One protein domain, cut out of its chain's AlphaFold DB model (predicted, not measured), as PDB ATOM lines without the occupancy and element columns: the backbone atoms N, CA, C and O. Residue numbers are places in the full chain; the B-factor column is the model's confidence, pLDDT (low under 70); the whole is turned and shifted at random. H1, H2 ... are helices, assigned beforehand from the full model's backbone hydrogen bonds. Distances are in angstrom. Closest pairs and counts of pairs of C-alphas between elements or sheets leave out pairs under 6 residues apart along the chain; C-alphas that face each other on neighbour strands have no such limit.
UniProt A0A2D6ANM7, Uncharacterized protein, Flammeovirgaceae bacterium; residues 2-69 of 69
ATOM      1  N   SER A   2     157.899 168.220 168.304       58.06
ATOM      2  CA  SER A   2     157.629 169.678 168.313       58.06
ATOM      3  C   SER A   2     157.907 170.421 166.991       58.06
ATOM      4  O   SER A   2     157.375 171.506 166.778       58.06
ATOM      5  N   GLU A   3     158.723 169.865 166.090       61.28
ATOM      6  CA  GLU A   3     159.100 170.538 164.831       61.28
ATOM      7  C   GLU A   3     158.066 170.373 163.704       61.28
ATOM      8  O   GLU A   3     157.953 171.243 162.841       61.28
ATOM      9  N   GLU A   4     157.277 169.294 163.721       61.19
ATOM     10  CA  GLU A   4     156.220 169.055 162.725       61.19
ATOM     11  C   GLU A   4     155.020 169.984 162.935       61.19
ATOM     12  O   GLU A   4     154.525 170.559 161.967       61.19
ATOM     13  N   GLN A   5     154.640 170.251 164.191       60.78
ATOM     14  CA  GLN A   5     153.507 171.128 164.518       60.78
ATOM     15  C   GLN A   5     153.740 172.580 164.064       60.78
ATOM     16  O   GLN A   5     152.848 173.204 163.498       60.78
ATOM     17  N   ASN A   6     154.966 173.101 164.213       60.50
ATOM     18  CA  ASN A   6     155.309 174.461 163.771       60.50
ATOM     19  C   ASN A   6     155.297 174.595 162.234       60.50
ATOM     20  O   ASN A   6     155.021 175.662 161.685       60.50
ATOM     21  N   LYS A   7     155.609 173.506 161.520       61.00
ATOM     22  CA  LYS A   7     155.644 173.474 160.053       61.00
ATOM     23  C   LYS A   7     154.240 173.381 159.454       61.00
ATOM     24  O   LYS A   7     154.022 173.950 158.386       61.00
ATOM     25  N   GLU A   8     153.315 172.696 160.124       62.34
ATOM     26  CA  GLU A   8     151.900 172.636 159.742       62.34
ATOM     27  C   GLU A   8     151.166 173.943 160.046       62.34
ATOM     28  O   GLU A   8     150.545 174.483 159.132       62.34
ATOM     29  N   GLU A   9     151.356 174.537 161.233       63.41
ATOM     30  CA  GLU A   9     150.812 175.871 161.545       63.41
ATOM     31  C   GLU A   9     151.251 176.902 160.501       63.41
ATOM     32  O   GLU A   9     150.421 177.618 159.949       63.41
ATOM     33  N   LYS A  10     152.547 176.944 160.150       60.41
ATOM     34  CA  LYS A  10     153.068 177.877 159.134       60.41
ATOM     35  C   LYS A  10     152.476 177.662 157.740       60.41
ATOM     36  O   LYS A  10     152.385 178.625 156.978       60.41
ATOM     37  N   LYS A  11     152.085 176.432 157.395       63.91
ATOM     38  CA  LYS A  11     151.403 176.126 156.130       63.91
ATOM     39  C   LYS A  11     149.926 176.517 156.170       63.91
ATOM     40  O   LYS A  11     149.450 177.058 155.180       63.91
ATOM     41  N   GLU A  12     149.238 176.319 157.292       67.31
ATOM     42  CA  GLU A  12     147.851 176.767 157.480       67.31
ATOM     43  C   GLU A  12     147.732 178.292 157.487       67.31
ATOM     44  O   GLU A  12     146.977 178.841 156.685       67.31
ATOM     45  N   VAL A  13     148.506 179.010 158.315       67.69
ATOM     46  CA  VAL A  13     148.468 180.486 158.286       67.69
ATOM     47  C   VAL A  13     148.934 181.025 156.936       67.69
ATOM     48  O   VAL A  13     148.351 181.979 156.428       67.69
ATOM     49  N   GLY A  14     149.925 180.384 156.310       68.75
ATOM     50  CA  GLY A  14     150.362 180.725 154.960       68.75
ATOM     51  C   GLY A  14     149.244 180.598 153.924       68.75
ATOM     52  O   GLY A  14     149.147 181.458 153.059       68.75
ATOM     53  N   TYR A  15     148.380 179.587 154.053       68.44
ATOM     54  CA  TYR A  15     147.247 179.323 153.163       68.44
ATOM     55  C   TYR A  15     146.116 180.357 153.304       68.44
ATOM     56  O   TYR A  15     145.610 180.852 152.300       68.44
ATOM     57  N   TYR A  16     145.755 180.767 154.529       67.81
ATOM     58  CA  TYR A  16     144.734 181.810 154.738       67.81
ATOM     59  C   TYR A  16     145.174 183.195 154.246       67.81
ATOM     60  O   TYR A  16     144.343 183.991 153.804       67.81
ATOM     61  N   PHE A  17     146.478 183.478 154.298       75.62
ATOM     62  CA  PHE A  17     147.074 184.674 153.704       75.62
ATOM     63  C   PHE A  17     147.557 184.449 152.265       75.62
ATOM     64  O   PHE A  17     148.201 185.339 151.702       75.62
ATOM     65  N   ASP A  18     147.251 183.305 151.640       75.56
ATOM     66  CA  ASP A  18     147.661 183.023 150.267       75.56
ATOM     67  C   ASP A  18     146.749 183.755 149.272       75.56
ATOM     68  O   ASP A  18     145.937 183.193 148.533       75.56
ATOM     69  N   PHE A  19     146.910 185.078 149.222       80.31
ATOM     70  CA  PHE A  19     146.227 185.949 148.270       80.31
ATOM     71  C   PHE A  19     146.567 185.607 146.808       80.31
ATOM     72  O   PHE A  19     145.934 186.103 145.874       80.31
ATOM     73  N   LYS A  20     147.571 184.756 146.579       79.31
ATOM     74  CA  LYS A  20     148.020 184.335 145.255       79.31
ATOM     75  C   LYS A  20     146.970 183.494 144.535       79.31
ATOM     76  O   LYS A  20     146.818 183.636 143.317       79.31
ATOM     77  N   GLU A  21     146.223 182.664 145.263       76.25
ATOM     78  CA  GLU A  21     145.157 181.842 144.687       76.25
ATOM     79  C   GLU A  21     143.963 182.705 144.261       76.25
ATOM     80  O   GLU A  21     143.503 182.616 143.120       76.25
ATOM     81  N   VAL A  22     143.530 183.636 145.119       78.06
ATOM     82  CA  VAL A  22     142.433 184.561 144.790       78.06
ATOM     83  C   VAL A  22     142.814 185.512 143.657       78.06
ATOM     84  O   VAL A  22     142.026 185.687 142.729       78.06
ATOM     85  N   MET A  23     144.034 186.059 143.644       80.25
ATOM     86  CA  MET A  23     144.508 186.900 142.538       80.25
ATOM     87  C   MET A  23     144.518 186.114 141.224       80.25
ATOM     88  O   MET A  23     143.962 186.573 140.227       80.25
ATOM     89  N   THR A  24     145.042 184.887 141.229       80.19
ATOM     90  CA  THR A  24     145.001 184.001 140.054       80.19
ATOM     91  C   THR A  24     143.566 183.736 139.590       80.19
ATOM     92  O   THR A  24     143.300 183.744 138.388       80.19
ATOM     93  N   TYR A  25     142.616 183.566 140.514       73.38
ATOM     94  CA  TYR A  25     141.203 183.361 140.193       73.38
ATOM     95  C   TYR A  25     140.551 184.595 139.549       73.38
ATOM     96  O   TYR A  25     139.791 184.447 138.590       73.38
ATOM     97  N   PHE A  26     140.871 185.806 140.019       77.94
ATOM     98  CA  PHE A  26     140.367 187.065 139.450       77.94
ATOM     99  C   PHE A  26     140.997 187.406 138.089       77.94
ATOM    100  O   PHE A  26     140.307 187.952 137.226       77.94
ATOM    101  N   PHE A  27     142.267 187.053 137.867       78.62
ATOM    102  CA  PHE A  27     142.953 187.230 136.578       78.62
ATOM    103  C   PHE A  27     142.720 186.079 135.588       78.62
ATOM    104  O   PHE A  27     143.114 186.174 134.422       78.62
ATOM    105  N   ARG A  28     142.050 184.998 136.004       70.94
ATOM    106  CA  ARG A  28     141.676 183.899 135.111       70.94
ATOM    107  C   ARG A  28     140.711 184.414 134.044       70.94
ATOM    108  O   ARG A  28     139.640 184.938 134.354       70.94
ATOM    109  N   LYS A  29     141.106 184.272 132.770       60.88
ATOM    110  CA  LYS A  29     140.328 184.722 131.603       60.88
ATOM    111  C   LYS A  29     138.872 184.272 131.721       60.88
ATOM    112  O   LYS A  29     138.579 183.105 131.965       60.88
ATOM    113  N   LYS A  30     137.954 185.217 131.521       60.97
ATOM    114  CA  LYS A  30     136.520 184.945 131.513       60.97
ATOM    115  C   LYS A  30     136.172 184.095 130.292       60.97
ATOM    116  O   LYS A  30     136.460 184.515 129.174       60.97
ATOM    117  N   ASP A  31     135.564 182.927 130.512       64.94
ATOM    118  CA  ASP A  31     135.118 182.058 129.418       64.94
ATOM    119  C   ASP A  31     134.237 182.834 128.427       64.94
ATOM    120  O   ASP A  31     133.261 183.468 128.850       64.94
ATOM    121  N   PRO A  32     134.536 182.764 127.119       65.38
ATOM    122  CA  PRO A  32     133.807 183.494 126.085       65.38
ATOM    123  C   PRO A  32     132.415 182.909 125.783       65.38
ATOM    124  O   PRO A  32     131.594 183.595 125.189       65.38
ATOM    125  N   ASN A  33     132.116 181.683 126.228       65.06
ATOM    126  CA  ASN A  33     130.849 180.982 125.954       65.06
ATOM    127  C   ASN A  33     129.712 181.289 126.950       65.06
ATOM    128  O   ASN A  33     128.726 180.558 127.021       65.06
ATOM    129  N   ARG A  34     129.827 182.344 127.766       64.50
ATOM    130  CA  ARG A  34     128.791 182.676 128.759       64.50
ATOM    131  C   ARG A  34     127.695 183.525 128.107       64.50
ATOM    132  O   ARG A  34     128.024 184.590 127.581       64.50
ATOM    133  N   PRO A  35     126.408 183.128 128.176       65.38
ATOM    134  CA  PRO A  35     125.323 183.940 127.637       65.38
ATOM    135  C   PRO A  35     125.306 185.285 128.366       65.38
ATOM    136  O   PRO A  35     125.105 185.365 129.581       65.38
ATOM    137  N   SER A  36     125.583 186.358 127.628       63.03
ATOM    138  CA  SER A  36     125.638 187.716 128.163       63.03
ATOM    139  C   SER A  36     124.226 188.285 128.295       63.03
ATOM    140  O   SER A  36     123.805 189.177 127.570       63.03
ATOM    141  N   ASN A  37     123.470 187.755 129.256       69.75
ATOM    142  CA  ASN A  37     122.153 188.286 129.580       69.75
ATOM    143  C   ASN A  37     122.311 189.687 130.185       69.75
ATOM    144  O   ASN A  37     122.850 189.846 131.286       69.75
ATOM    145  N   ILE A  38     121.830 190.705 129.469       74.31
ATOM    146  CA  ILE A  38     121.875 192.113 129.891       74.31
ATOM    147  C   ILE A  38     121.260 192.284 131.290       74.31
ATOM    148  O   ILE A  38     121.829 192.997 132.112       74.31
ATOM    149  N   ASN A  39     120.206 191.528 131.620       76.44
ATOM    150  CA  ASN A  39     119.579 191.525 132.948       76.44
ATOM    151  C   ASN A  39     120.560 191.217 134.091       76.44
ATOM    152  O   ASN A  39     120.542 191.900 135.112       76.44
ATOM    153  N   ILE A  40     121.471 190.254 133.919       77.19
ATOM    154  CA  ILE A  40     122.463 189.900 134.951       77.19
ATOM    155  C   ILE A  40     123.529 190.995 135.081       77.19
ATOM    156  O   ILE A  40     123.998 191.300 136.180       77.19
ATOM    157  N   LYS A  41     123.892 191.639 133.964       72.81
ATOM    158  CA  LYS A  41     124.833 192.766 133.955       72.81
ATOM    159  C   LYS A  41     124.238 193.998 134.645       72.81
ATOM    160  O   LYS A  41     124.948 194.655 135.402       72.81
ATOM    161  N   MET A  42     122.948 194.261 134.437       78.81
ATOM    162  CA  MET A  42     122.213 195.346 135.096       78.81
ATOM    163  C   MET A  42     122.025 195.076 136.591       78.81
ATOM    164  O   MET A  42     122.321 195.950 137.403       78.81
ATOM    165  N   MET A  43     121.647 193.852 136.973       81.06
ATOM    166  CA  MET A  43     121.526 193.446 138.379       81.06
ATOM    167  C   MET A  43     122.851 193.632 139.139       81.06
ATOM    168  O   MET A  43     122.880 194.179 140.240       81.06
ATOM    169  N   HIS A  44     123.975 193.257 138.521       77.81
ATOM    170  CA  HIS A  44     125.300 193.466 139.104       77.81
ATOM    171  C   HIS A  44     125.757 194.939 139.060       77.81
ATOM    172  O   HIS A  44     126.535 195.370 139.910       77.81
ATOM    173  N   GLY A  45     125.275 195.726 138.093       83.25
ATOM    174  CA  GLY A  45     125.507 197.169 138.014       83.25
ATOM    175  C   GLY A  45     124.863 197.923 139.175       83.25
ATOM    176  O   GLY A  45     125.552 198.668 139.868       83.25
ATOM    177  N   ILE A  46     123.581 197.659 139.444       87.50
ATOM    178  CA  ILE A  46     122.840 198.259 140.567       87.50
ATOM    179  C   ILE A  46     123.516 197.915 141.902       87.50
ATOM    180  O   ILE A  46     123.746 198.799 142.727       87.50
ATOM    181  N   ASN A  47     123.931 196.658 142.085       89.00
ATOM    182  CA  ASN A  47     124.644 196.235 143.291       89.00
ATOM    183  C   ASN A  47     125.992 196.969 143.475       89.00
ATOM    184  O   ASN A  47     126.340 197.373 144.584       89.00
ATOM    185  N   LYS A  48     126.742 197.205 142.388       86.44
ATOM    186  CA  LYS A  48     127.990 197.989 142.436       86.44
ATOM    187  C   LYS A  48     127.760 199.460 142.778       86.44
ATOM    188  O   LYS A  48     128.543 200.030 143.534       86.44
ATOM    189  N   ILE A  49     126.698 200.064 142.247       93.38
ATOM    190  CA  ILE A  49     126.339 201.459 142.542       93.38
ATOM    191  C   ILE A  49     125.987 201.615 144.025       93.38
ATOM    192  O   ILE A  49     126.440 202.568 144.655       93.38
ATOM    193  N   SER A  50     125.253 200.652 144.593       92.31
ATOM    194  CA  SER A  50     124.914 200.631 146.022       92.31
ATOM    195  C   SER A  50     126.166 200.653 146.909       92.31
ATOM    196  O   SER A  50     126.311 201.535 147.756       92.31
ATOM    197  N   MET A  51     127.127 199.757 146.651       91.81
ATOM    198  CA  MET A  51     128.388 199.710 147.404       91.81
ATOM    199  C   MET A  51     129.217 200.992 147.249       91.81
ATOM    200  O   MET A  51     129.826 201.448 148.215       91.81
ATOM    201  N   LEU A  52     129.226 201.602 146.060       94.25
ATOM    202  CA  LEU A  52     129.955 202.846 145.815       94.25
ATOM    203  C   LEU A  52     129.343 204.033 146.575       94.25
ATOM    204  O   LEU A  52     130.069 204.779 147.228       94.25
ATOM    205  N   MET A  53     128.016 204.188 146.533       93.81
ATOM    206  CA  MET A  53     127.304 205.234 147.283       93.81
ATOM    207  C   MET A  53     127.476 205.062 148.794       93.81
ATOM    208  O   MET A  53     127.719 206.036 149.508       93.81
ATOM    209  N   PHE A  54     127.413 203.820 149.277       95.38
ATOM    210  CA  PHE A  54     127.680 203.494 150.674       95.38
ATOM    211  C   PHE A  54     129.102 203.891 151.087       95.38
ATOM    212  O   PHE A  54     129.279 204.576 152.093       95.38
ATOM    213  N   LEU A  55     130.112 203.534 150.287       95.56
ATOM    214  CA  LEU A  55     131.507 203.857 150.576       95.56
ATOM    215  C   LEU A  55     131.748 205.373 150.626       95.56
ATOM    216  O   LEU A  55     132.417 205.853 151.536       95.56
ATOM    217  N   ILE A  56     131.160 206.134 149.698       96.12
ATOM    218  CA  ILE A  56     131.231 207.604 149.705       96.12
ATOM    219  C   ILE A  56     130.621 208.165 150.993       96.12
ATOM    220  O   ILE A  56     131.233 209.011 151.641       96.12
ATOM    221  N   CYS A  57     129.446 207.676 151.397       96.19
ATOM    222  CA  CYS A  57     128.797 208.094 152.638       96.19
ATOM    223  C   CYS A  57     129.688 207.828 153.862       96.19
ATOM    224  O   CYS A  57     129.912 208.730 154.669       96.19
ATOM    225  N   VAL A  58     130.263 206.626 153.960       96.38
ATOM    226  CA  VAL A  58     131.191 206.256 155.039       96.38
ATOM    227  C   VAL A  58     132.415 207.174 155.057       96.38
ATOM    228  O   VAL A  58     132.768 207.689 156.116       96.38
ATOM    229  N   ILE A  59     133.028 207.444 153.899       96.00
ATOM    230  CA  ILE A  59     134.173 208.361 153.788       96.00
ATOM    231  C   ILE A  59     133.791 209.761 154.274       96.00
ATOM    232  O   ILE A  59     134.535 210.358 155.046       96.00
ATOM    233  N   VAL A  60     132.629 210.279 153.869       95.56
ATOM    234  CA  VAL A  60     132.151 211.604 154.293       95.56
ATOM    235  C   VAL A  60     131.894 211.645 155.799       95.56
ATOM    236  O   VAL A  60     132.266 212.625 156.441       95.56
ATOM    237  N   ILE A  61     131.299 210.599 156.381       95.62
ATOM    238  CA  ILE A  61     131.073 210.506 157.831       95.62
ATOM    239  C   ILE A  61     132.407 210.517 158.580       95.62
ATOM    240  O   ILE A  61     132.560 211.297 159.517       95.62
ATOM    241  N   ILE A  62     133.379 209.707 158.152       96.06
ATOM    242  CA  ILE A  62     134.708 209.637 158.776       96.06
ATOM    243  C   ILE A  62     135.445 210.971 158.625       96.06
ATOM    244  O   ILE A  62     135.945 211.509 159.608       96.06
ATOM    245  N   ALA A  63     135.473 211.547 157.421       94.94
ATOM    246  CA  ALA A  63     136.115 212.834 157.166       94.94
ATOM    247  C   ALA A  63     135.483 213.951 158.008       94.94
ATOM    248  O   ALA A  63     136.190 214.761 158.604       94.94
ATOM    249  N   ARG A  64     134.149 213.962 158.121       93.31
ATOM    250  CA  ARG A  64     133.422 214.899 158.980       93.31
ATOM    251  C   ARG A  64     133.708 214.662 160.460       93.31
ATOM    252  O   ARG A  64     133.788 215.635 161.198       93.31
ATOM    253  N   PHE A  65     133.849 213.413 160.898       94.75
ATOM    254  CA  PHE A  65     134.176 213.065 162.281       94.75
ATOM    255  C   PHE A  65     135.589 213.525 162.664       94.75
ATOM    256  O   PHE A  65     135.763 214.126 163.721       94.75
ATOM    257  N   ILE A  66     136.567 213.318 161.774       94.81
ATOM    258  CA  ILE A  66     137.952 213.770 161.958       94.81
ATOM    259  C   ILE A  66     138.035 215.299 161.935       94.81
ATOM    260  O   ILE A  66     138.691 215.867 162.788       94.81
ATOM    261  N   MET A  67     137.355 215.976 161.005       90.62
ATOM    262  CA  MET A  67     137.392 217.444 160.900       90.62
ATOM    263  C   MET A  67     136.620 218.165 162.024       90.62
ATOM    264  O   MET A  67     136.784 219.365 162.222       90.62
ATOM    265  N   ARG A  68     135.719 217.457 162.714       75.62
ATOM    266  CA  ARG A  68     134.925 217.970 163.843       75.62
ATOM    267  C   ARG A  68     135.610 217.739 165.196       75.62
ATOM    268  O   ARG A  68     135.222 218.422 166.144       75.62
ATOM    269  N   SER A  69     136.524 216.769 165.287       62.75
ATOM    270  CA  SER A  69     137.385 216.544 166.462       62.75
ATOM    271  C   SER A  69     138.579 217.486 166.433       62.75
ATOM    272  O   SER A  69     139.005 217.887 167.534       62.75
TER     273      SER A  69
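This is residues 2 to 69 of the 69 residues of an uncharacterized protein of Flammeovirgaceae bacterium (UniProt A0A2D6ANM7). An open, flat V: H1 and then H2 make one arm, the loop of residues 28 to 37 makes the turn, and the single long helix H3 makes the other arm. The space between the arms is empty, and no helix packs on another. The 68 printed residues hold three named helices and no named strand, an all-helix class. The whole is extended, with a radius of gyration of the C-alphas of 21.0 A and spans of 54 by 51 by 14 A.

H1, residues 2 to 16, and H2, residues 19 to 27, meet only through their tight link. H3, residues 38 to 68, is apart from both. Every O i to N i+4 pair is within hydrogen-bond range in H2 and H3; in H1, 9 of 11 are.

H1 begins at C-alpha 2 (157.629, 169.678, 168.313) and is 22.3 A long. H2 measures 12.2 A. H3 runs 44.6 A to C-alpha 68 (134.925, 217.970, 163.843).

The C-alphas farthest apart, of Ser 2 and Ile 38, are 57.1 A apart. The printed part has no cut and no long link. Residues 2 to 16, 29 to 37 and 69 have pLDDT under 70.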